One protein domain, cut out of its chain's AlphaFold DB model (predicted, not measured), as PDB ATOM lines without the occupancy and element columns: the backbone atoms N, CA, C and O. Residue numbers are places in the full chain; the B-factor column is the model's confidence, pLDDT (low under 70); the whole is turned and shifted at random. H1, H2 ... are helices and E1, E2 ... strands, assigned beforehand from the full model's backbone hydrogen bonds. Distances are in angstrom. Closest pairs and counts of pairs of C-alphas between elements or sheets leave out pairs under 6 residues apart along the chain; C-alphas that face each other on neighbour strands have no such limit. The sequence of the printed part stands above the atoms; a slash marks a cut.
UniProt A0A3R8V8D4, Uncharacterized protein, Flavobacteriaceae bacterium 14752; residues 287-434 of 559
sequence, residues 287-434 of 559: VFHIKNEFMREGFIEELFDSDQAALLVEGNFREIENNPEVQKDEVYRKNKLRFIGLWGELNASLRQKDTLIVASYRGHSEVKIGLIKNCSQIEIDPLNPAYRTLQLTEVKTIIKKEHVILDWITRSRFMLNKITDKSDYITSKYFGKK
ATOM      1  N   VAL A 287      68.982 114.145 106.640       94.44
ATOM      2  CA  VAL A 287      69.406 114.981 107.760       94.44
ATOM      3  C   VAL A 287      70.748 115.623 107.435       94.44
ATOM      4  O   VAL A 287      71.714 114.939 107.094       94.44
ATOM      5  N   PHE A 288      70.822 116.947 107.557       95.88
ATOM      6  CA  PHE A 288      72.063 117.701 107.396       95.88
ATOM      7  C   PHE A 288      72.352 118.542 108.635       95.88
ATOM      8  O   PHE A 288      71.447 119.069 109.273       95.88
ATOM      9  N   HIS A 289      73.629 118.703 108.957       96.25
ATOM     10  CA  HIS A 289      74.115 119.658 109.945       96.25
ATOM     11  C   HIS A 289      74.690 120.881 109.243       96.25
ATOM     12  O   HIS A 289      75.546 120.743 108.365       96.25
ATOM     13  N   ILE A 290      74.231 122.063 109.659       95.94
ATOM     14  CA  ILE A 290      74.772 123.355 109.243       95.94
ATOM     15  C   ILE A 290      75.376 124.056 110.458       95.94
ATOM     16  O   ILE A 290      74.730 124.266 111.491       95.94
ATOM     17  N   LYS A 291      76.650 124.417 110.336       94.81
ATOM     18  CA  LYS A 291      77.411 125.098 111.377       94.81
ATOM     19  C   LYS A 291      77.594 126.568 111.016       94.81
ATOM     20  O   LYS A 291      78.365 126.898 110.120       94.81
ATOM     21  N   ASN A 292      76.906 127.442 111.744       93.56
ATOM     22  CA  ASN A 292      76.977 128.889 111.584       93.56
ATOM     23  C   ASN A 292      78.087 129.443 112.498       93.56
ATOM     24  O   ASN A 292      77.888 129.639 113.698       93.56
ATOM     25  N   GLU A 293      79.277 129.663 111.931       91.12
ATOM     26  CA  GLU A 293      80.469 130.189 112.632       91.12
ATOM     27  C   GLU A 293      80.965 131.531 112.071       91.12
ATOM     28  O   GLU A 293      82.126 131.907 112.242       91.12
ATOM     29  N   PHE A 294      80.082 132.269 111.403       88.75
ATOM     30  CA  PHE A 294      80.399 133.559 110.802       88.75
ATOM     31  C   PHE A 294      80.888 134.582 111.841       88.75
ATOM     32  O   PHE A 294      80.485 134.580 113.003       88.75
ATOM     33  N   MET A 295      81.793 135.460 111.402       83.25
ATOM     34  CA  MET A 295      82.424 136.502 112.228       83.25
ATOM     35  C   MET A 295      81.754 137.877 112.058       83.25
ATOM     36  O   MET A 295      82.232 138.860 112.613       83.25
ATOM     37  N   ARG A 296      80.680 137.961 111.263       83.94
ATOM     38  CA  ARG A 296      79.920 139.196 111.044       83.94
ATOM     39  C   ARG A 296      79.104 139.508 112.301       83.94
ATOM     40  O   ARG A 296      78.291 138.686 112.711       83.94
ATOM     41  N   GLU A 297      79.331 140.684 112.878       84.38
ATOM     42  CA  GLU A 297      78.627 141.159 114.074       84.38
ATOM     43  C   GLU A 297      77.105 141.183 113.853       84.38
ATOM     44  O   GLU A 297      76.642 141.619 112.797       84.38
ATOM     45  N   GLY A 298      76.344 140.660 114.818       86.75
ATOM     46  CA  GLY A 298      74.878 140.595 114.799       86.75
ATOM     47  C   GLY A 298      74.271 139.536 113.871       86.75
ATOM     48  O   GLY A 298      73.094 139.224 113.999       86.75
ATOM     49  N   PHE A 299      75.043 138.965 112.941       90.81
ATOM     50  CA  PHE A 299      74.503 138.030 111.948       90.81
ATOM     51  C   PHE A 299      74.192 136.653 112.540       90.81
ATOM     52  O   PHE A 299      73.250 135.995 112.116       90.81
ATOM     53  N   ILE A 300      74.975 136.193 113.520       93.06
ATOM     54  CA  ILE A 300      74.692 134.912 114.182       93.06
ATOM     55  C   ILE A 300      73.417 135.015 115.015       93.06
ATOM     56  O   ILE A 300      72.602 134.096 114.977       93.06
ATOM     57  N   GLU A 301      73.240 136.135 115.709       94.00
ATOM     58  CA  GLU A 301      72.053 136.460 116.490       94.00
ATOM     59  C   GLU A 301      70.825 136.579 115.579       94.00
ATOM     60  O   GLU A 301      69.811 135.948 115.847       94.00
ATOM     61  N   GLU A 302      70.947 137.272 114.441       92.88
ATOM     62  CA  GLU A 302      69.890 137.375 113.425       92.88
ATOM     63  C   GLU A 302      69.453 135.999 112.904       92.88
ATOM     64  O   GLU A 302      68.258 135.694 112.886       92.88
ATOM     65  N   LEU A 303      70.413 135.152 112.517       94.06
ATOM     66  CA  LEU A 303      70.128 133.799 112.038       94.06
ATOM     67  C   LEU A 303      69.495 132.936 113.132       94.06
ATOM     68  O   LEU A 303      68.584 132.156 112.849       94.06
ATOM     69  N   PHE A 304      69.983 133.051 114.370       94.81
ATOM     70  CA  PHE A 304      69.421 132.322 115.495       94.81
ATOM     71  C   PHE A 304      67.984 132.774 115.735       94.81
ATOM     72  O   PHE A 304      67.087 131.944 115.647       94.81
ATOM     73  N   ASP A 305      67.726 134.056 115.960       94.69
ATOM     74  CA  ASP A 305      66.399 134.566 116.319       94.69
ATOM     75  C   ASP A 305      65.365 134.394 115.195       94.69
ATOM     76  O   ASP A 305      64.191 134.155 115.476       94.69
ATOM     77  N   SER A 306      65.803 134.426 113.933       93.44
ATOM     78  CA  SER A 306      64.930 134.280 112.756       93.44
ATOM     79  C   SER A 306      64.713 132.829 112.309       93.44
ATOM     80  O   SER A 306      64.109 132.598 111.262       93.44
ATOM     81  N   ASP A 307      65.202 131.838 113.064       95.56
ATOM     82  CA  ASP A 307      65.115 130.415 112.697       95.56
ATOM     83  C   ASP A 307      65.746 130.117 111.323       95.56
ATOM     84  O   ASP A 307      65.221 129.349 110.513       95.56
ATOM     85  N   GLN A 308      66.895 130.725 111.039       94.25
ATOM     86  CA  GLN A 308      67.598 130.577 109.769       94.25
ATOM     87  C   GLN A 308      68.918 129.832 109.930       94.25
ATOM     88  O   GLN A 308      69.622 129.942 110.934       94.25
ATOM     89  N   ALA A 309      69.287 129.078 108.902       94.31
ATOM     90  CA  ALA A 309      70.626 128.528 108.745       94.31
ATOM     91  C   ALA A 309      71.272 129.137 107.502       94.31
ATOM     92  O   ALA A 309      70.608 129.292 106.480       94.31
ATOM     93  N   ALA A 310      72.561 129.457 107.565       93.62
ATOM     94  CA  ALA A 310      73.273 130.047 106.444       93.62
ATOM     95  C   ALA A 310      74.511 129.241 106.054       93.62
ATOM     96  O   ALA A 310      75.188 128.621 106.874       93.62
ATOM     97  N   LEU A 311      74.820 129.277 104.763       92.25
ATOM     98  CA  LEU A 311      76.012 128.689 104.169       92.25
ATOM     99  C   LEU A 311      76.724 129.741 103.325       92.25
ATOM    100  O   LEU A 311      76.092 130.486 102.582       92.25
ATOM    101  N   LEU A 312      78.052 129.785 103.413       88.50
ATOM    102  CA  LEU A 312      78.865 130.613 102.529       88.50
ATOM    103  C   LEU A 312      79.104 129.866 101.210       88.50
ATOM    104  O   LEU A 312      79.739 128.810 101.198       88.50
ATOM    105  N   VAL A 313      78.600 130.416 100.105       84.69
ATOM    106  CA  VAL A 313      78.713 129.864  98.749       84.69
ATOM    107  C   VAL A 313      79.166 130.972  97.793       84.69
ATOM    108  O   VAL A 313      78.363 131.718  97.236       84.69
ATOM    109  N   GLU A 314      80.480 131.085  97.610       75.38
ATOM    110  CA  GLU A 314      81.105 132.076  96.722       75.38
ATOM    111  C   GLU A 314      80.742 131.832  95.248       75.38
ATOM    112  O   GLU A 314      80.615 130.689  94.825       75.38
ATOM    113  N   GLY A 315      80.615 132.879  94.425       62.38
ATOM    114  CA  GLY A 315      80.126 132.756  93.039       62.38
ATOM    115  C   GLY A 315      80.939 131.819  92.130       62.38
ATOM    116  O   GLY A 315      80.368 131.142  91.280       62.38
ATOM    117  N   ASN A 316      82.250 131.708  92.350       64.38
ATOM    118  CA  ASN A 316      83.173 130.851  91.595       64.38
ATOM    119  C   ASN A 316      83.528 129.550  92.338       64.38
ATOM    120  O   ASN A 316      84.517 128.891  92.012       64.38
ATOM    121  N   PHE A 317      82.750 129.152  93.353       72.31
ATOM    122  CA  PHE A 317      83.125 128.035  94.225       72.31
ATOM    123  C   PHE A 317      83.312 126.699  93.492       72.31
ATOM    124  O   PHE A 317      83.988 125.838  94.041       72.31
ATOM    125  N   ARG A 318      82.762 126.539  92.276       67.62
ATOM    126  CA  ARG A 318      82.897 125.344  91.421       67.62
ATOM    127  C   ARG A 318      84.080 125.379  90.442       67.62
ATOM    128  O   ARG A 318      84.419 124.337  89.901       67.62
ATOM    129  N   GLU A 319      84.745 126.515  90.244       67.69
ATOM    130  CA  GLU A 319      85.816 126.691  89.237       67.69
ATOM    131  C   GLU A 319      87.213 126.272  89.739       67.69
ATOM    132  O   GLU A 319      88.247 126.723  89.248       67.69
ATOM    133  N   ILE A 320      87.259 125.395  90.742       65.88
ATOM    134  CA  ILE A 320      88.472 125.016  91.482       65.88
ATOM    135  C   ILE A 320      89.549 124.415  90.583       65.88
ATOM    136  O   ILE A 320      90.734 124.670  90.793       65.88
ATOM    137  N   GLU A 321      89.146 123.620  89.593       60.66
ATOM    138  CA  GLU A 321      90.080 122.938  88.695       60.66
ATOM    139  C   GLU A 321      90.893 123.921  87.848       60.66
ATOM    140  O   GLU A 321      92.025 123.612  87.490       60.66
ATOM    141  N   ASN A 322      90.381 125.136  87.627       64.19
ATOM    142  CA  ASN A 322      91.024 126.164  86.811       64.19
ATOM    143  C   ASN A 322      91.794 127.208  87.636       64.19
ATOM    144  O   ASN A 322      92.348 128.140  87.056       64.19
ATOM    145  N   ASN A 323      91.841 127.083  88.970       67.44
ATOM    146  CA  ASN A 323      92.535 128.040  89.832       67.44
ATOM    147  C   ASN A 323      93.934 127.515  90.244       67.44
ATOM    148  O   ASN A 323      94.031 126.639  91.109       67.44
ATOM    149  N   PRO A 324      95.030 128.061  89.679       68.00
ATOM    150  CA  PRO A 324      96.387 127.569  89.924       68.00
ATOM    151  C   PRO A 324      96.910 127.833  91.345       68.00
ATOM    152  O   PRO A 324      97.862 127.179  91.769       68.00
ATOM    153  N   GLU A 325      96.307 128.749  92.107       65.12
ATOM    154  CA  GLU A 325      96.639 128.957  93.524       65.12
ATOM    155  C   GLU A 325      95.995 127.881  94.402       65.12
ATOM    156  O   GLU A 325      96.633 127.349  95.309       65.12
ATOM    157  N   VAL A 326      94.768 127.476  94.068       65.12
ATOM    158  CA  VAL A 326      94.038 126.401  94.755       65.12
ATOM    159  C   VAL A 326      94.620 125.020  94.440       65.12
ATOM    160  O   VAL A 326      94.583 124.128  95.284       65.12
ATOM    161  N   GLN A 327      95.207 124.832  93.254       66.25
ATOM    162  CA  GLN A 327      95.906 123.590  92.905       66.25
ATOM    163  C   GLN A 327      97.156 123.330  93.763       66.25
ATOM    164  O   GLN A 327      97.548 122.173  93.908       66.25
ATOM    165  N   LYS A 328      97.776 124.374  94.336       75.50
ATOM    166  CA  LYS A 328      98.992 124.250  95.160       75.50
ATOM    167  C   LYS A 328      98.718 123.819  96.606       75.50
ATOM    168  O   LYS A 328      99.633 123.311  97.247       75.50
ATOM    169  N   ASP A 329      97.494 123.990  97.109       82.12
ATOM    170  CA  ASP A 329      97.091 123.577  98.461       82.12
ATOM    171  C   ASP A 329      96.132 122.379  98.401       82.12
ATOM    172  O   ASP A 329      94.919 122.503  98.200       82.12
ATOM    173  N   GLU A 330      96.692 121.185  98.591       80.88
ATOM    174  CA  GLU A 330      95.943 119.930  98.532       80.88
ATOM    175  C   GLU A 330      94.847 119.838  99.606       80.88
ATOM    176  O   GLU A 330      93.756 119.316  99.342       80.88
ATOM    177  N   VAL A 331      95.099 120.368 100.807       81.38
ATOM    178  CA  VAL A 331      94.167 120.296 101.940       81.38
ATOM    179  C   VAL A 331      92.971 121.206 101.688       81.38
ATOM    180  O   VAL A 331      91.821 120.772 101.828       81.38
ATOM    181  N   TYR A 332      93.224 122.448 101.274       80.88
ATOM    182  CA  TYR A 332      92.171 123.387 100.900       80.88
ATOM    183  C   TYR A 332      91.347 122.842  99.727       80.88
ATOM    184  O   TYR A 332      90.114 122.795  99.816       80.88
ATOM    185  N   ARG A 333      92.002 122.326  98.675       78.88
ATOM    186  CA  ARG A 333      91.328 121.702  97.523       78.88
ATOM    187  C   ARG A 333      90.409 120.561  97.955       78.88
ATOM    188  O   ARG A 333      89.243 120.536  97.562       78.88
ATOM    189  N   LYS A 334      90.897 119.638  98.792       83.06
ATOM    190  CA  LYS A 334      90.117 118.491  99.291       83.06
ATOM    191  C   LYS A 334      88.891 118.933 100.091       83.06
ATOM    192  O   LYS A 334      87.797 118.416  99.870       83.06
ATOM    193  N   ASN A 335      89.053 119.902 100.991       82.56
ATOM    194  CA  ASN A 335      87.943 120.431 101.787       82.56
ATOM    195  C   ASN A 335      86.892 121.130 100.914       82.56
ATOM    196  O   ASN A 335      85.693 120.933 101.123       82.56
ATOM    197  N   LYS A 336      87.326 121.901  99.913       82.56
ATOM    198  CA  LYS A 336      86.424 122.627  99.016       82.56
ATOM    199  C   LYS A 336      85.673 121.687  98.065       82.56
ATOM    200  O   LYS A 336      84.459 121.814  97.935       82.56
ATOM    201  N   LEU A 337      86.346 120.686  97.487       84.75
ATOM    202  CA  LEU A 337      85.702 119.626  96.693       84.75
ATOM    203  C   LEU A 337      84.654 118.861  97.508       84.75
ATOM    204  O   LEU A 337      83.541 118.635  97.034       84.75
ATOM    205  N   ARG A 338      84.974 118.524  98.762       87.44
ATOM    206  CA  ARG A 338      84.005 117.904  99.668       87.44
ATOM    207  C   ARG A 338      82.789 118.800  99.899       87.44
ATOM    208  O   ARG A 338      81.665 118.308  99.862       87.44
ATOM    209  N   PHE A 339      83.004 120.091 100.147       89.19
ATOM    210  CA  PHE A 339      81.903 121.035 100.326       89.19
ATOM    211  C   PHE A 339      81.017 121.112  99.076       89.19
ATOM    212  O   PHE A 339      79.800 121.057  99.214       89.19
ATOM    213  N   ILE A 340      81.593 121.160  97.867       87.69
ATOM    214  CA  ILE A 340      80.819 121.127  96.610       87.69
ATOM    215  C   ILE A 340      79.960 119.868  96.528       87.69
ATOM    216  O   ILE A 340      78.781 119.971  96.186       87.69
ATOM    217  N   GLY A 341      80.535 118.700  96.831       89.56
ATOM    218  CA  GLY A 341      79.807 117.431  96.822       89.56
ATOM    219  C   GLY A 341      78.611 117.466  97.772       89.56
ATOM    220  O   GLY A 341      77.475 117.269  97.345       89.56
ATOM    221  N   LEU A 342      78.847 117.844  99.031       92.75
ATOM    222  CA  LEU A 342      77.797 117.950 100.050       92.75
ATOM    223  C   LEU A 342      76.747 119.015  99.721       92.75
ATOM    224  O   LEU A 342      75.564 118.820  99.979       92.75
ATOM    225  N   TRP A 343      77.156 120.131  99.122       92.00
ATOM    226  CA  TRP A 343      76.244 121.159  98.629       92.00
ATOM    227  C   TRP A 343      75.367 120.636  97.486       92.00
ATOM    228  O   TRP A 343      74.173 120.937  97.426       92.00
ATOM    229  N   GLY A 344      75.940 119.844  96.576       90.50
ATOM    230  CA  GLY A 344      75.200 119.141  95.531       90.50
ATOM    231  C   GLY A 344      74.171 118.173  96.116       90.50
ATOM    232  O   GLY A 344      73.011 118.205  95.705       90.50
ATOM    233  N   GLU A 345      74.567 117.387  97.119       93.50
ATOM    234  CA  GLU A 345      73.671 116.478  97.841       93.50
ATOM    235  C   GLU A 345      72.539 117.213  98.560       93.50
ATOM    236  O   GLU A 345      71.385 116.805  98.440       93.50
ATOM    237  N   LEU A 346      72.833 118.313  99.262       93.75
ATOM    238  CA  LEU A 346      71.810 119.125  99.922       93.75
ATOM    239  C   LEU A 346      70.801 119.661  98.900       93.75
ATOM    240  O   LEU A 346      69.602 119.477  99.068       93.75
ATOM    241  N   ASN A 347      71.267 120.256  97.799       90.62
ATOM    242  CA  ASN A 347      70.374 120.761  96.751       90.62
ATOM    243  C   ASN A 347      69.513 119.663  96.119       90.62
ATOM    244  O   ASN A 347      68.337 119.890  95.838       90.62
ATOM    245  N   ALA A 348      70.087 118.485  95.867       90.88
ATOM    246  CA  ALA A 348      69.335 117.345  95.358       90.88
ATOM    247  C   ALA A 348      68.274 116.892  96.370       90.88
ATOM    248  O   ALA A 348      67.117 116.707  95.993       90.88
ATOM    249  N   SER A 349      68.645 116.811  97.653       90.88
ATOM    250  CA  SER A 349      67.736 116.484  98.753       90.88
ATOM    251  C   SER A 349      66.552 117.441  98.797       90.88
ATOM    252  O   SER A 349      65.415 116.992  98.693       90.88
ATOM    253  N   LEU A 350      66.810 118.751  98.832       90.94
ATOM    254  CA  LEU A 350      65.773 119.784  98.889       90.94
ATOM    255  C   LEU A 350      64.813 119.748  97.696       90.94
ATOM    256  O   LEU A 350      63.675 120.175  97.821       90.94
ATOM    257  N   ARG A 351      65.217 119.216  96.538       87.00
ATOM    258  CA  ARG A 351      64.320 119.045  95.381       87.00
ATOM    259  C   ARG A 351      63.461 117.789  95.465       87.00
ATOM    260  O   ARG A 351      62.372 117.757  94.903       87.00
ATOM    261  N   GLN A 352      63.969 116.743  96.104       85.25
ATOM    262  CA  GLN A 352      63.366 115.413  96.060       85.25
ATOM    263  C   GLN A 352      62.532 115.112  97.305       85.25
ATOM    264  O   GLN A 352      61.520 114.415  97.207       85.25
ATOM    265  N   LYS A 353      62.934 115.630  98.470       86.00
ATOM    266  CA  LYS A 353      62.428 115.173  99.762       86.00
ATOM    267  C   LYS A 353      62.471 116.248 100.842       86.00
ATOM    268  O   LYS A 353      63.364 117.091 100.878       86.00
ATOM    269  N   ASP A 354      61.514 116.154 101.755       89.25
ATOM    270  CA  ASP A 354      61.555 116.865 103.025       89.25
ATOM    271  C   ASP A 354      62.874 116.545 103.755       89.25
ATOM    272  O   ASP A 354      63.309 115.391 103.823       89.25
ATOM    273  N   THR A 355      63.543 117.581 104.257       93.31
ATOM    274  CA  THR A 355      64.909 117.506 104.792       93.31
ATOM    275  C   THR A 355      64.958 118.157 106.171       93.31
ATOM    276  O   THR A 355      64.479 119.277 106.338       93.31
ATOM    277  N   LEU A 356      65.550 117.482 107.155       95.75
ATOM    278  CA  LEU A 356      65.812 118.055 108.475       95.75
ATOM    279  C   LEU A 356      67.187 118.724 108.495       95.75
ATOM    280  O   LEU A 356      68.192 118.128 108.102       95.75
ATOM    281  N   ILE A 357      67.235 119.952 108.999       96.88
ATOM    282  CA  ILE A 357      68.472 120.694 109.228       96.88
ATOM    283  C   ILE A 357      68.708 120.819 110.725       96.88
ATOM    284  O   ILE A 357      67.888 121.383 111.445       96.88
ATOM    285  N   VAL A 358      69.861 120.337 111.177       97.12
ATOM    286  CA  VAL A 358      70.428 120.608 112.499       97.12
ATOM    287  C   VAL A 358      71.326 121.835 112.370       97.12
ATOM    288  O   VAL A 358      72.452 121.741 111.881       97.12
ATOM    289  N   ALA A 359      70.842 122.995 112.787       96.88
ATOM    290  CA  ALA A 359      71.589 124.242 112.777       96.88
ATOM    291  C   ALA A 359      72.248 124.491 114.139       96.88
ATOM    292  O   ALA A 359      71.606 124.449 115.188       96.88
ATOM    293  N   SER A 360      73.549 124.760 114.120       95.94
ATOM    294  CA  SER A 360      74.317 125.160 115.306       95.94
ATOM    295  C   SER A 360      74.909 126.545 115.101       95.94
ATOM    296  O   SER A 360      75.272 126.895 113.978       95.94
ATOM    297  N   TYR A 361      75.006 127.316 116.180       94.88
ATOM    298  CA  TYR A 361      75.357 128.731 116.133       94.88
ATOM    299  C   TYR A 361      76.500 129.006 117.099       94.88
ATOM    300  O   TYR A 361      76.518 128.512 118.232       94.88
ATOM    301  N   ARG A 362      77.494 129.766 116.642       91.75
ATOM    302  CA  ARG A 362      78.619 130.175 117.482       91.75
ATOM    303  C   ARG A 362      78.115 130.961 118.693       91.75
ATOM    304  O   ARG A 362      77.253 131.811 118.561       91.75
ATOM    305  N   GLY A 363      78.661 130.675 119.873       89.62
ATOM    306  CA  GLY A 363      78.249 131.334 121.118       89.62
ATOM    307  C   GLY A 363      76.994 130.742 121.766       89.62
ATOM    308  O   GLY A 363      76.832 130.890 122.973       89.62
ATOM    309  N   HIS A 364      76.184 129.974 121.030       92.25
ATOM    310  CA  HIS A 364      74.996 129.317 121.572       92.25
ATOM    311  C   HIS A 364      75.294 127.892 122.049       92.25
ATOM    312  O   HIS A 364      76.057 127.116 121.447       92.25
ATOM    313  N   SER A 365      74.683 127.535 123.174       91.94
ATOM    314  CA  SER A 365      74.700 126.169 123.700       91.94
ATOM    315  C   SER A 365      73.643 125.288 123.026       91.94
ATOM    316  O   SER A 365      73.745 124.063 123.038       91.94
ATOM    317  N   GLU A 366      72.680 125.932 122.388       95.56
ATOM    318  CA  GLU A 366      71.516 125.369 121.750       95.56
ATOM    319  C   GLU A 366      71.771 125.073 120.273       95.56
ATOM    320  O   GLU A 366      72.627 125.671 119.609       95.56
ATOM    321  N   VAL A 367      70.994 124.133 119.757       95.25
ATOM    322  CA  VAL A 367      70.881 123.826 118.336       95.25
ATOM    323  C   VAL A 367      69.418 123.864 117.938       95.25
ATOM    324  O   VAL A 367      68.540 123.532 118.738       95.25
ATOM    325  N   LYS A 368      69.163 124.267 116.699       97.19
ATOM    326  CA  LYS A 368      67.826 124.316 116.115       97.19
ATOM    327  C   LYS A 368      67.689 123.177 115.124       97.19
ATOM    328  O   LYS A 368      68.480 123.081 114.193       97.19
ATOM    329  N   ILE A 369      66.723 122.294 115.336       97.12
ATOM    330  CA  ILE A 369      66.361 121.251 114.377       97.12
ATOM    331  C   ILE A 369      65.080 121.700 113.695       97.12
ATOM    332  O   ILE A 369      64.055 121.841 114.359       97.12
ATOM    333  N   GLY A 370      65.142 121.948 112.393       95.62
ATOM    334  CA  GLY A 370      63.998 122.428 111.628       95.62
ATOM    335  C   GLY A 370      63.811 121.682 110.322       95.62
ATOM    336  O   GLY A 370      64.746 121.084 109.785       95.62
ATOM    337  N   LEU A 371      62.583 121.722 109.820       93.69
ATOM    338  CA  LEU A 371      62.184 121.084 108.579       93.69
ATOM    339  C   LEU A 371      62.305 122.062 107.415       93.69
ATOM    340  O   LEU A 371      61.883 123.218 107.509       93.69
ATOM    341  N   ILE A 372      62.824 121.566 106.299       92.62
ATOM    342  CA  ILE A 372      62.743 122.213 104.996       92.62
ATOM    343  C   ILE A 372      61.920 121.312 104.083       92.62
ATOM    344  O   ILE A 372      62.249 120.137 103.885       92.62
ATOM    345  N   LYS A 373      60.831 121.861 103.548       87.44
ATOM    346  CA  LYS A 373      59.954 121.142 102.625       87.44
ATOM    347  C   LYS A 373      60.648 120.915 101.290       87.44
ATOM    348  O   LYS A 373      61.492 121.701 100.859       87.44
ATOM    349  N   ASN A 374      60.294 119.823 100.620       85.81
ATOM    350  CA  ASN A 374      60.760 119.639  99.255       85.81
ATOM    351  C   ASN A 374      60.324 120.808  98.351       85.81
ATOM    352  O   ASN A 374      59.297 121.449  98.559       85.81
ATOM    353  N   CYS A 375      61.141 121.093  97.343       83.31
ATOM    354  CA  CYS A 375      61.013 122.235  96.441       83.31
ATOM    355  C   CYS A 375      61.139 123.619  97.107       83.31
ATOM    356  O   CYS A 375      60.941 124.622  96.415       83.31
ATOM    357  N   SER A 376      61.511 123.712  98.390       84.69
ATOM    358  CA  SER A 376      61.886 124.988  99.004       84.69
ATOM    359  C   SER A 376      63.095 125.603  98.294       84.69
ATOM    360  O   SER A 376      64.027 124.906  97.882       84.69
ATOM    361  N   GLN A 377      63.070 126.927  98.144       80.12
ATOM    362  CA  GLN A 377      64.169 127.675  97.546       80.12
ATOM    363  C   GLN A 377      65.216 128.031  98.598       80.12
ATOM    364  O   GLN A 377      64.898 128.261  99.761       80.12
ATOM    365  N   ILE A 378      66.472 128.067  98.161       86.31
ATOM    366  CA  ILE A 378      67.561 128.626  98.953       86.31
ATOM    367  C   ILE A 378      67.627 130.112  98.639       86.31
ATOM    368  O   ILE A 378      67.807 130.490  97.478       86.31
ATOM    369  N   GLU A 379      67.495 130.934  99.667       88.06
ATOM    370  CA  GLU A 379      67.500 132.379  99.526       88.06
ATOM    371  C   GLU A 379      68.933 132.916  99.503       88.06
ATOM    372  O   GLU A 379      69.890 132.279  99.955       88.06
ATOM    373  N   ILE A 380      69.093 134.086  98.894       86.12
ATOM    374  CA  ILE A 380      70.355 134.816  98.865       86.12
ATOM    375  C   ILE A 380      70.223 135.947  99.873       86.12
ATOM    376  O   ILE A 380      69.250 136.697  99.818       86.12
ATOM    377  N   ASP A 381      71.205 136.083 100.763       82.44
ATOM    378  CA  ASP A 381      71.220 137.201 101.700       82.44
ATOM    379  C   ASP A 381      71.279 138.531 100.920       82.44
ATOM    380  O   ASP A 381      72.130 138.696 100.035       82.44
ATOM    381  N   PRO A 382      70.377 139.484 101.213       79.81
ATOM    382  CA  PRO A 382      70.263 140.720 100.444       79.81
ATOM    383  C   PRO A 382      71.459 141.661 100.642       79.81
ATOM    384  O   PRO A 382      71.715 142.507  99.784       79.81
ATOM    385  N   LEU A 383      72.192 141.535 101.752       82.00
ATOM    386  CA  LEU A 383      73.334 142.384 102.094       82.00
ATOM    387  C   LEU A 383      74.657 141.783 101.608       82.00
ATOM    388  O   LEU A 383      75.577 142.518 101.247       82.00
ATOM    389  N   ASN A 384      74.766 140.458 101.570       81.06
ATOM    390  CA  ASN A 384      75.921 139.743 101.055       81.06
ATOM    391  C   ASN A 384      75.488 138.525 100.220       81.06
ATOM    392  O   ASN A 384      75.290 137.432 100.759       81.06
ATOM    393  N   PRO A 385      75.488 138.667  98.883       83.44
ATOM    394  CA  PRO A 385      75.089 137.609  97.964       83.44
ATOM    395  C   PRO A 385      75.945 136.339  97.981       83.44
ATOM    396  O   PRO A 385      75.652 135.416  97.221       83.44
ATOM    397  N   ALA A 386      77.011 136.259  98.780       85.88
ATOM    398  CA  ALA A 386      77.750 135.019  99.006       85.88
ATOM    399  C   ALA A 386      77.076 134.117 100.053       85.88
ATOM    400  O   ALA A 386      77.314 132.910 100.046       85.88
ATOM    401  N   TYR A 387      76.226 134.652 100.935       88.81
ATOM    402  CA  TYR A 387      75.467 133.820 101.864       88.81
ATOM    403  C   TYR A 387      74.224 133.244 101.191       88.81
ATOM    404  O   TYR A 387      73.522 133.890 100.407       88.81
ATOM    405  N   ARG A 388      73.985 131.973 101.481       91.12
ATOM    406  CA  ARG A 388      72.795 131.220 101.114       91.12
ATOM    407  C   ARG A 388      72.050 130.893 102.391       91.12
ATOM    408  O   ARG A 388      72.587 130.156 103.216       91.12
ATOM    409  N   THR A 389      70.865 131.457 102.557       91.94
ATOM    410  CA  THR A 389      70.038 131.299 103.752       91.94
ATOM    411  C   THR A 389      68.936 130.277 103.502       91.94
ATOM    412  O   THR A 389      68.416 130.114 102.396       91.94
ATOM    413  N   LEU A 390      68.619 129.530 104.551       93.12
ATOM    414  CA  LEU A 390      67.578 128.519 104.588       93.12
ATOM    415  C   LEU A 390      66.652 128.861 105.747       93.12
ATOM    416  O   LEU A 390      67.089 128.855 106.901       93.12
ATOM    417  N   GLN A 391      65.386 129.127 105.439       93.88
ATOM    418  CA  GLN A 391      64.364 129.309 106.458       93.88
ATOM    419  C   GLN A 391      63.954 127.948 107.015       93.88
ATOM    420  O   GLN A 391      63.457 127.085 106.287       93.88
ATOM    421  N   LEU A 392      64.161 127.760 108.313       94.25
ATOM    422  CA  LEU A 392      63.711 126.568 109.008       94.25
ATOM    423  C   LEU A 392      62.241 126.735 109.396       94.25
ATOM    424  O   LEU A 392      61.806 127.809 109.811       94.25
ATOM    425  N   THR A 393      61.474 125.656 109.266       91.62
ATOM    426  CA  THR A 393      60.071 125.594 109.695       91.62
ATOM    427  C   THR A 393      59.906 124.548 110.795       91.62
ATOM    428  O   THR A 393      60.736 123.646 110.919       91.62
ATOM    429  N   GLU A 394      58.859 124.684 111.618       89.81
ATOM    430  CA  GLU A 394      58.537 123.740 112.706       89.81
ATOM    431  C   GLU A 394      59.708 123.491 113.690       89.81
ATOM    432  O   GLU A 394      59.948 122.374 114.146       89.81
ATOM    433  N   VAL A 395      60.459 124.544 114.026       94.50
ATOM    434  CA  VAL A 395      61.742 124.430 114.733       94.50
ATOM    435  C   VAL A 395      61.621 123.873 116.154       94.50
ATOM    436  O   VAL A 395      60.791 124.296 116.963       94.50
ATOM    437  N   LYS A 396      62.537 122.960 116.488       95.38
ATOM    438  CA  LYS A 396      62.850 122.533 117.854       95.38
ATOM    439  C   LYS A 396      64.201 123.066 118.290       95.38
ATOM    440  O   LYS A 396      65.218 122.763 117.672       95.38
ATOM    441  N   THR A 397      64.208 123.809 119.390       95.38
ATOM    442  CA  THR A 397      65.436 124.287 120.030       95.38
ATOM    443  C   THR A 397      65.834 123.325 121.139       95.38
ATOM    444  O   THR A 397      65.005 122.971 121.975       95.38
ATOM    445  N   ILE A 398      67.088 122.878 121.124       93.94
ATOM    446  CA  ILE A 398      67.582 121.801 121.983       93.94
ATOM    447  C   ILE A 398      68.950 122.168 122.549       93.94
ATOM    448  O   ILE A 398      69.833 122.607 121.813       93.94
ATOM    449  N   ILE A 399      69.163 121.937 123.842       92.44
ATOM    450  CA  ILE A 399      70.453 122.160 124.501       92.44
ATOM    451  C   ILE A 399      71.390 120.993 124.166       92.44
ATOM    452  O   ILE A 399      71.186 119.865 124.609       92.44
ATOM    453  N   LYS A 400      72.463 121.237 123.399       87.50
ATOM    454  CA  LYS A 400      73.326 120.137 122.917       87.50
ATOM    455  C   LYS A 400      74.044 119.390 124.041       87.50
ATOM    456  O   LYS A 400      74.250 118.192 123.934       87.50
ATOM    457  N   LYS A 401      74.388 120.073 125.141       84.25
ATOM    458  CA  LYS A 401      75.115 119.477 126.281       84.25
ATOM    459  C   LYS A 401      74.329 118.389 127.015       84.25
ATOM    460  O   LYS A 401      74.946 117.575 127.692       84.25
ATOM    461  N   GLU A 402      73.008 118.382 126.885       87.44
ATOM    462  CA  GLU A 402      72.130 117.365 127.474       87.44
ATOM    463  C   GLU A 402      72.056 116.097 126.608       87.44
ATOM    464  O   GLU A 402      71.406 115.127 126.978       87.44
ATOM    465  N   HIS A 403      72.718 116.094 125.445       87.62
ATOM    466  CA  HIS A 403      72.587 115.060 124.427       87.62
ATOM    467  C   HIS A 403      73.939 114.745 123.782       87.62
ATOM    468  O   HIS A 403      74.364 115.417 122.841       87.62
ATOM    469  N   VAL A 404      74.602 113.681 124.236       84.81
ATOM    470  CA  VAL A 404      75.982 113.349 123.836       84.81
ATOM    471  C   VAL A 404      76.128 113.152 122.327       84.81
ATOM    472  O   VAL A 404      77.072 113.671 121.730       84.81
ATOM    473  N   ILE A 405      75.173 112.474 121.685       87.62
ATOM    474  CA  ILE A 405      75.186 112.276 120.226       87.62
ATOM    475  C   ILE A 405      75.056 113.617 119.489       87.62
ATOM    476  O   ILE A 405      75.783 113.874 118.531       87.62
ATOM    477  N   LEU A 406      74.168 114.502 119.949       88.69
ATOM    478  CA  LEU A 406      73.930 115.803 119.316       88.69
ATOM    479  C   LEU A 406      75.128 116.745 119.493       88.69
ATOM    480  O   LEU A 406      75.537 117.431 118.553       88.69
ATOM    481  N   ASP A 407      75.729 116.751 120.682       88.56
ATOM    482  CA  ASP A 407      76.968 117.475 120.955       88.56
ATOM    483  C   ASP A 407      78.114 116.963 120.071       88.56
ATOM    484  O   ASP A 407      78.827 117.757 119.460       88.56
ATOM    485  N   TRP A 408      78.255 115.644 119.911       85.81
ATOM    486  CA  TRP A 408      79.264 115.063 119.021       85.81
ATOM    487  C   TRP A 408      79.067 115.481 117.557       85.81
ATOM    488  O   TRP A 408      80.007 115.993 116.944       85.81
ATOM    489  N   ILE A 409      77.848 115.353 117.023       87.25
ATOM    490  CA  ILE A 409      77.503 115.763 115.650       87.25
ATOM    491  C   ILE A 409      77.855 117.241 115.423       87.25
ATOM    492  O   ILE A 409      78.453 117.612 114.410       87.25
ATOM    493  N   THR A 410      77.522 118.102 116.385       87.75
ATOM    494  CA  THR A 410      77.652 119.562 116.234       87.75
ATOM    495  C   THR A 410      79.071 120.087 116.467       87.75
ATOM    496  O   THR A 410      79.387 121.205 116.053       87.75
ATOM    497  N   ARG A 411      79.972 119.268 117.030       84.38
ATOM    498  CA  ARG A 411      81.421 119.544 117.124       84.38
ATOM    499  C   ARG A 411      82.166 119.384 115.797       84.38
ATOM    500  O   ARG A 411      83.385 119.577 115.760       84.38
ATOM    501  N   SER A 412      81.469 119.046 114.712       80.50
ATOM    502  CA  SER A 412      82.067 118.959 113.385       80.50
ATOM    503  C   SER A 412      82.877 120.215 113.030       80.50
ATOM    504  O   SER A 412      82.525 121.351 113.361       80.50
ATOM    505  N   ARG A 413      83.997 120.008 112.332       80.00
ATOM    506  CA  ARG A 413      84.837 121.102 111.817       80.00
ATOM    507  C   ARG A 413      84.267 121.735 110.547       80.00
ATOM    508  O   ARG A 413      84.739 122.788 110.140       80.00
ATOM    509  N   PHE A 414      83.299 121.091 109.903       86.94
ATOM    510  CA  PHE A 414      82.805 121.489 108.587       86.94
ATOM    511  C   PHE A 414      81.485 122.248 108.708       86.94
ATOM    512  O   PHE A 414      80.632 121.859 109.504       86.94
ATOM    513  N   MET A 415      81.307 123.282 107.876       90.06
ATOM    514  CA  MET A 415      80.082 124.096 107.834       90.06
ATOM    515  C   MET A 415      78.842 123.319 107.391       90.06
ATOM    516  O   MET A 415      77.743 123.662 107.800       90.06
ATOM    517  N   LEU A 416      79.016 122.289 106.560       94.19
ATOM    518  CA  LEU A 416      77.942 121.441 106.056       94.19
ATOM    519  C   LEU A 416      78.356 119.980 106.196       94.19
ATOM    520  O   LEU A 416      79.452 119.612 105.770       94.19
ATOM    521  N   ASN A 417      77.480 119.155 106.763       94.00
ATOM    522  CA  ASN A 417      77.633 117.702 106.823       94.00
ATOM    523  C   ASN A 417      76.292 117.021 106.596       94.00
ATOM    524  O   ASN A 417      75.264 117.527 107.030       94.00
ATOM    525  N   LYS A 418      76.313 115.846 105.975       93.62
ATOM    526  CA  LYS A 418      75.176 114.928 105.976       93.62
ATOM    527  C   LYS A 418      75.292 114.001 107.181       93.62
ATOM    528  O   LYS A 418      76.389 113.531 107.474       93.62
ATOM    529  N   ILE A 419      74.183 113.763 107.867       91.38
ATOM    530  CA  ILE A 419      74.090 112.842 109.001       91.38
ATOM    531  C   ILE A 419      73.355 111.600 108.508       91.38
ATOM    532  O   ILE A 419      72.183 111.682 108.148       91.38
ATOM    533  N   THR A 420      74.046 110.461 108.470       84.38
ATOM    534  CA  THR A 420      73.481 109.190 107.981       84.38
ATOM    535  C   THR A 420      73.331 108.150 109.082       84.38
ATOM    536  O   THR A 420      72.345 107.434 109.117       84.38
ATOM    537  N   ASP A 421      74.292 108.072 109.994       76.69
ATOM    538  CA  ASP A 421      74.414 107.049 111.037       76.69
ATOM    539  C   ASP A 421      73.613 107.358 112.311       76.69
ATOM    540  O   ASP A 421      73.491 106.502 113.180       76.69
ATOM    541  N   LYS A 422      73.069 108.576 112.430       86.25
ATOM    542  CA  LYS A 422      72.298 109.057 113.594       86.25
ATOM    543  C   LYS A 422      71.006 109.781 113.189       86.25
ATOM    544  O   LYS A 422      70.486 110.592 113.958       86.25
ATOM    545  N   SER A 423      70.504 109.544 111.975       87.62
ATOM    546  CA  SER A 423      69.289 110.198 111.457       87.62
ATOM    547  C   SER A 423      68.078 109.946 112.350       87.62
ATOM    548  O   SER A 423      67.334 110.879 112.649       87.62
ATOM    549  N   ASP A 424      67.915 108.717 112.831       84.94
ATOM    550  CA  ASP A 424      66.789 108.314 113.675       84.94
ATOM    551  C   ASP A 424      66.812 109.044 115.014       84.94
ATOM    552  O   ASP A 424      65.789 109.568 115.457       84.94
ATOM    553  N   TYR A 425      67.995 109.165 115.622       89.44
ATOM    554  CA  TYR A 425      68.189 109.945 116.838       89.44
ATOM    555  C   TYR A 425      67.819 111.422 116.644       89.44
ATOM    556  O   TYR A 425      67.050 111.978 117.429       89.44
ATOM    557  N   ILE A 426      68.312 112.063 115.577       91.81
ATOM    558  CA  ILE A 426      67.965 113.460 115.261       91.81
ATOM    559  C   ILE A 426      66.463 113.622 115.051       91.81
ATOM    560  O   ILE A 426      65.850 114.555 115.576       91.81
ATOM    561  N   THR A 427      65.863 112.693 114.319       89.38
ATOM    562  CA  THR A 427      64.429 112.699 114.054       89.38
ATOM    563  C   THR A 427      63.648 112.559 115.363       89.38
ATOM    564  O   THR A 427      62.665 113.272 115.572       89.38
ATOM    565  N   SER A 428      64.103 111.714 116.295       87.75
ATOM    566  CA  SER A 428      63.486 111.538 117.622       87.75
ATOM    567  C   SER A 428      63.449 112.849 118.391       87.75
ATOM    568  O   SER A 428      62.416 113.226 118.951       87.75
ATOM    569  N   LYS A 429      64.552 113.595 118.347       90.19
ATOM    570  CA  LYS A 429      64.652 114.911 118.970       90.19
ATOM    571  C   LYS A 429      63.741 115.946 118.310       90.19
ATOM    572  O   LYS A 429      63.106 116.718 119.023       90.19
ATOM    573  N   TYR A 430      63.596 115.915 116.987       90.69
ATOM    574  CA  TYR A 430      62.654 116.776 116.265       90.69
ATOM    575  C   TYR A 430      61.186 116.521 116.664       90.69
ATOM    576  O   TYR A 430      60.425 117.456 116.919       90.69
ATOM    577  N   PHE A 431      60.774 115.258 116.790       85.19
ATOM    578  CA  PHE A 431      59.393 114.930 117.166       85.19
ATOM    579  C   PHE A 431      59.121 114.956 118.676       85.19
ATOM    580  O   PHE A 431      57.955 114.888 119.073       85.19
ATOM    581  N   GLY A 432      60.160 115.090 119.508       83.88
ATOM    582  CA  GLY A 432      60.047 114.997 120.966       83.88
ATOM    583  C   GLY A 432      59.713 113.579 121.433       83.88
ATOM    584  O   GLY A 432      58.917 113.405 122.350       83.88
ATOM    585  N   LYS A 433      60.268 112.567 120.758       81.56
ATOM    586  CA  LYS A 433      60.047 111.141 121.022       81.56
ATOM    587  C   LYS A 433      61.341 110.471 121.486       81.56
ATOM    588  O   LYS A 433      62.450 110.905 121.146       81.56
ATOM    589  N   LYS A 434      61.202 109.384 122.248       79.62
ATOM    590  CA  LYS A 434      62.336 108.532 122.623       79.62
ATOM    591  C   LYS A 434      62.893 107.845 121.361       79.62
ATOM    592  O   LYS A 434      62.103 107.366 120.549       79.62
TER     593      LYS A 434
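This is residues 287 to 434 of the 559 residues of an uncharacterized protein of Flavobacteriaceae bacterium 14752 (UniProt A0A3R8V8D4). A strongly twisted sheet of five strands makes the core, with the short helices H3 and H4 over one face and, over the other, H1 with the small two-stranded sheet of E2 and E5. The long helix H2 runs slantwise over edge strand E7, and residues 327 to 332 at its far end stick out. The printed part has 148 residues with four named helices and seven named strands, in the order E1 H1 E2 H2 E3 E4 E5 E6 H3 E7 H4, class mixed. The large sheet, mixed, has the order E6, E4, E3, E1, E7; E2 and E5 are antiparallel. The whole is compact, with a radius of gyration of the C-alphas of 15.5 A, yet only just elongated, spanning 50 by 33 by 31 A.

Find C-alpha 287 at (69.406, 114.981, 107.760), where E1 begins, residues 287 to 292. In the same sheet look for E3, residues 355 to 361, 19.1 A from first to last C-alpha; E4, 366 to 372, 19.2 A; E6, 393 to 399, 18.4 A; and E7, 416 to 419. E2 is 308 to 312 and E5 is 387 to 391. H2, residues 330 to 352, runs 33.0 A from (95.943, 119.930, 98.532). H1 is 299 to 305, H3 404 to 410, and H4 423 to 431, ending at (59.393, 114.930, 117.166).

Start at E3 and E1, parallel, with N 290 and O 358 2.9 A apart. E3 and E4 are a hairpin, N 357 to O 370 2.8 A. E6 is antiparallel to E4, N 369 to O 396 2.8 A, and E7 to E1, N 289 to O 417 2.8 A. The helices make three layers, on both faces of this sheet: H1 and H2 on one face, H3 and H4 on the other. H4 runs across the strands, 8.3 A high; its Tyr 430 comes within 6.0 A of Lys 396, C-alpha to C-alpha. H3 and H4 are close but not clearly touching, C-alphas 406 and 426 being 7.6 A apart. The closest C-alphas of H2 and E7, Leu 342 and Asn 417, are 6.8 A apart. E2 pairs with E5, N 311 to O 388 2.9 A; the closest C-alphas of E2 and E1, Ala 310 and Asn 292, are 6.4 A apart. In H1, H2, H3 and H4 every O i to N i+4 pair is within hydrogen-bond range.

The farthest C-alphas, Pro 324 and Lys 434, are 50.9 A apart. The printed part has no cut. The links E2 to H2 and E4 to E5 are long. Look for pLDDT under 70 at residues 315 to 316 and 318 to 327.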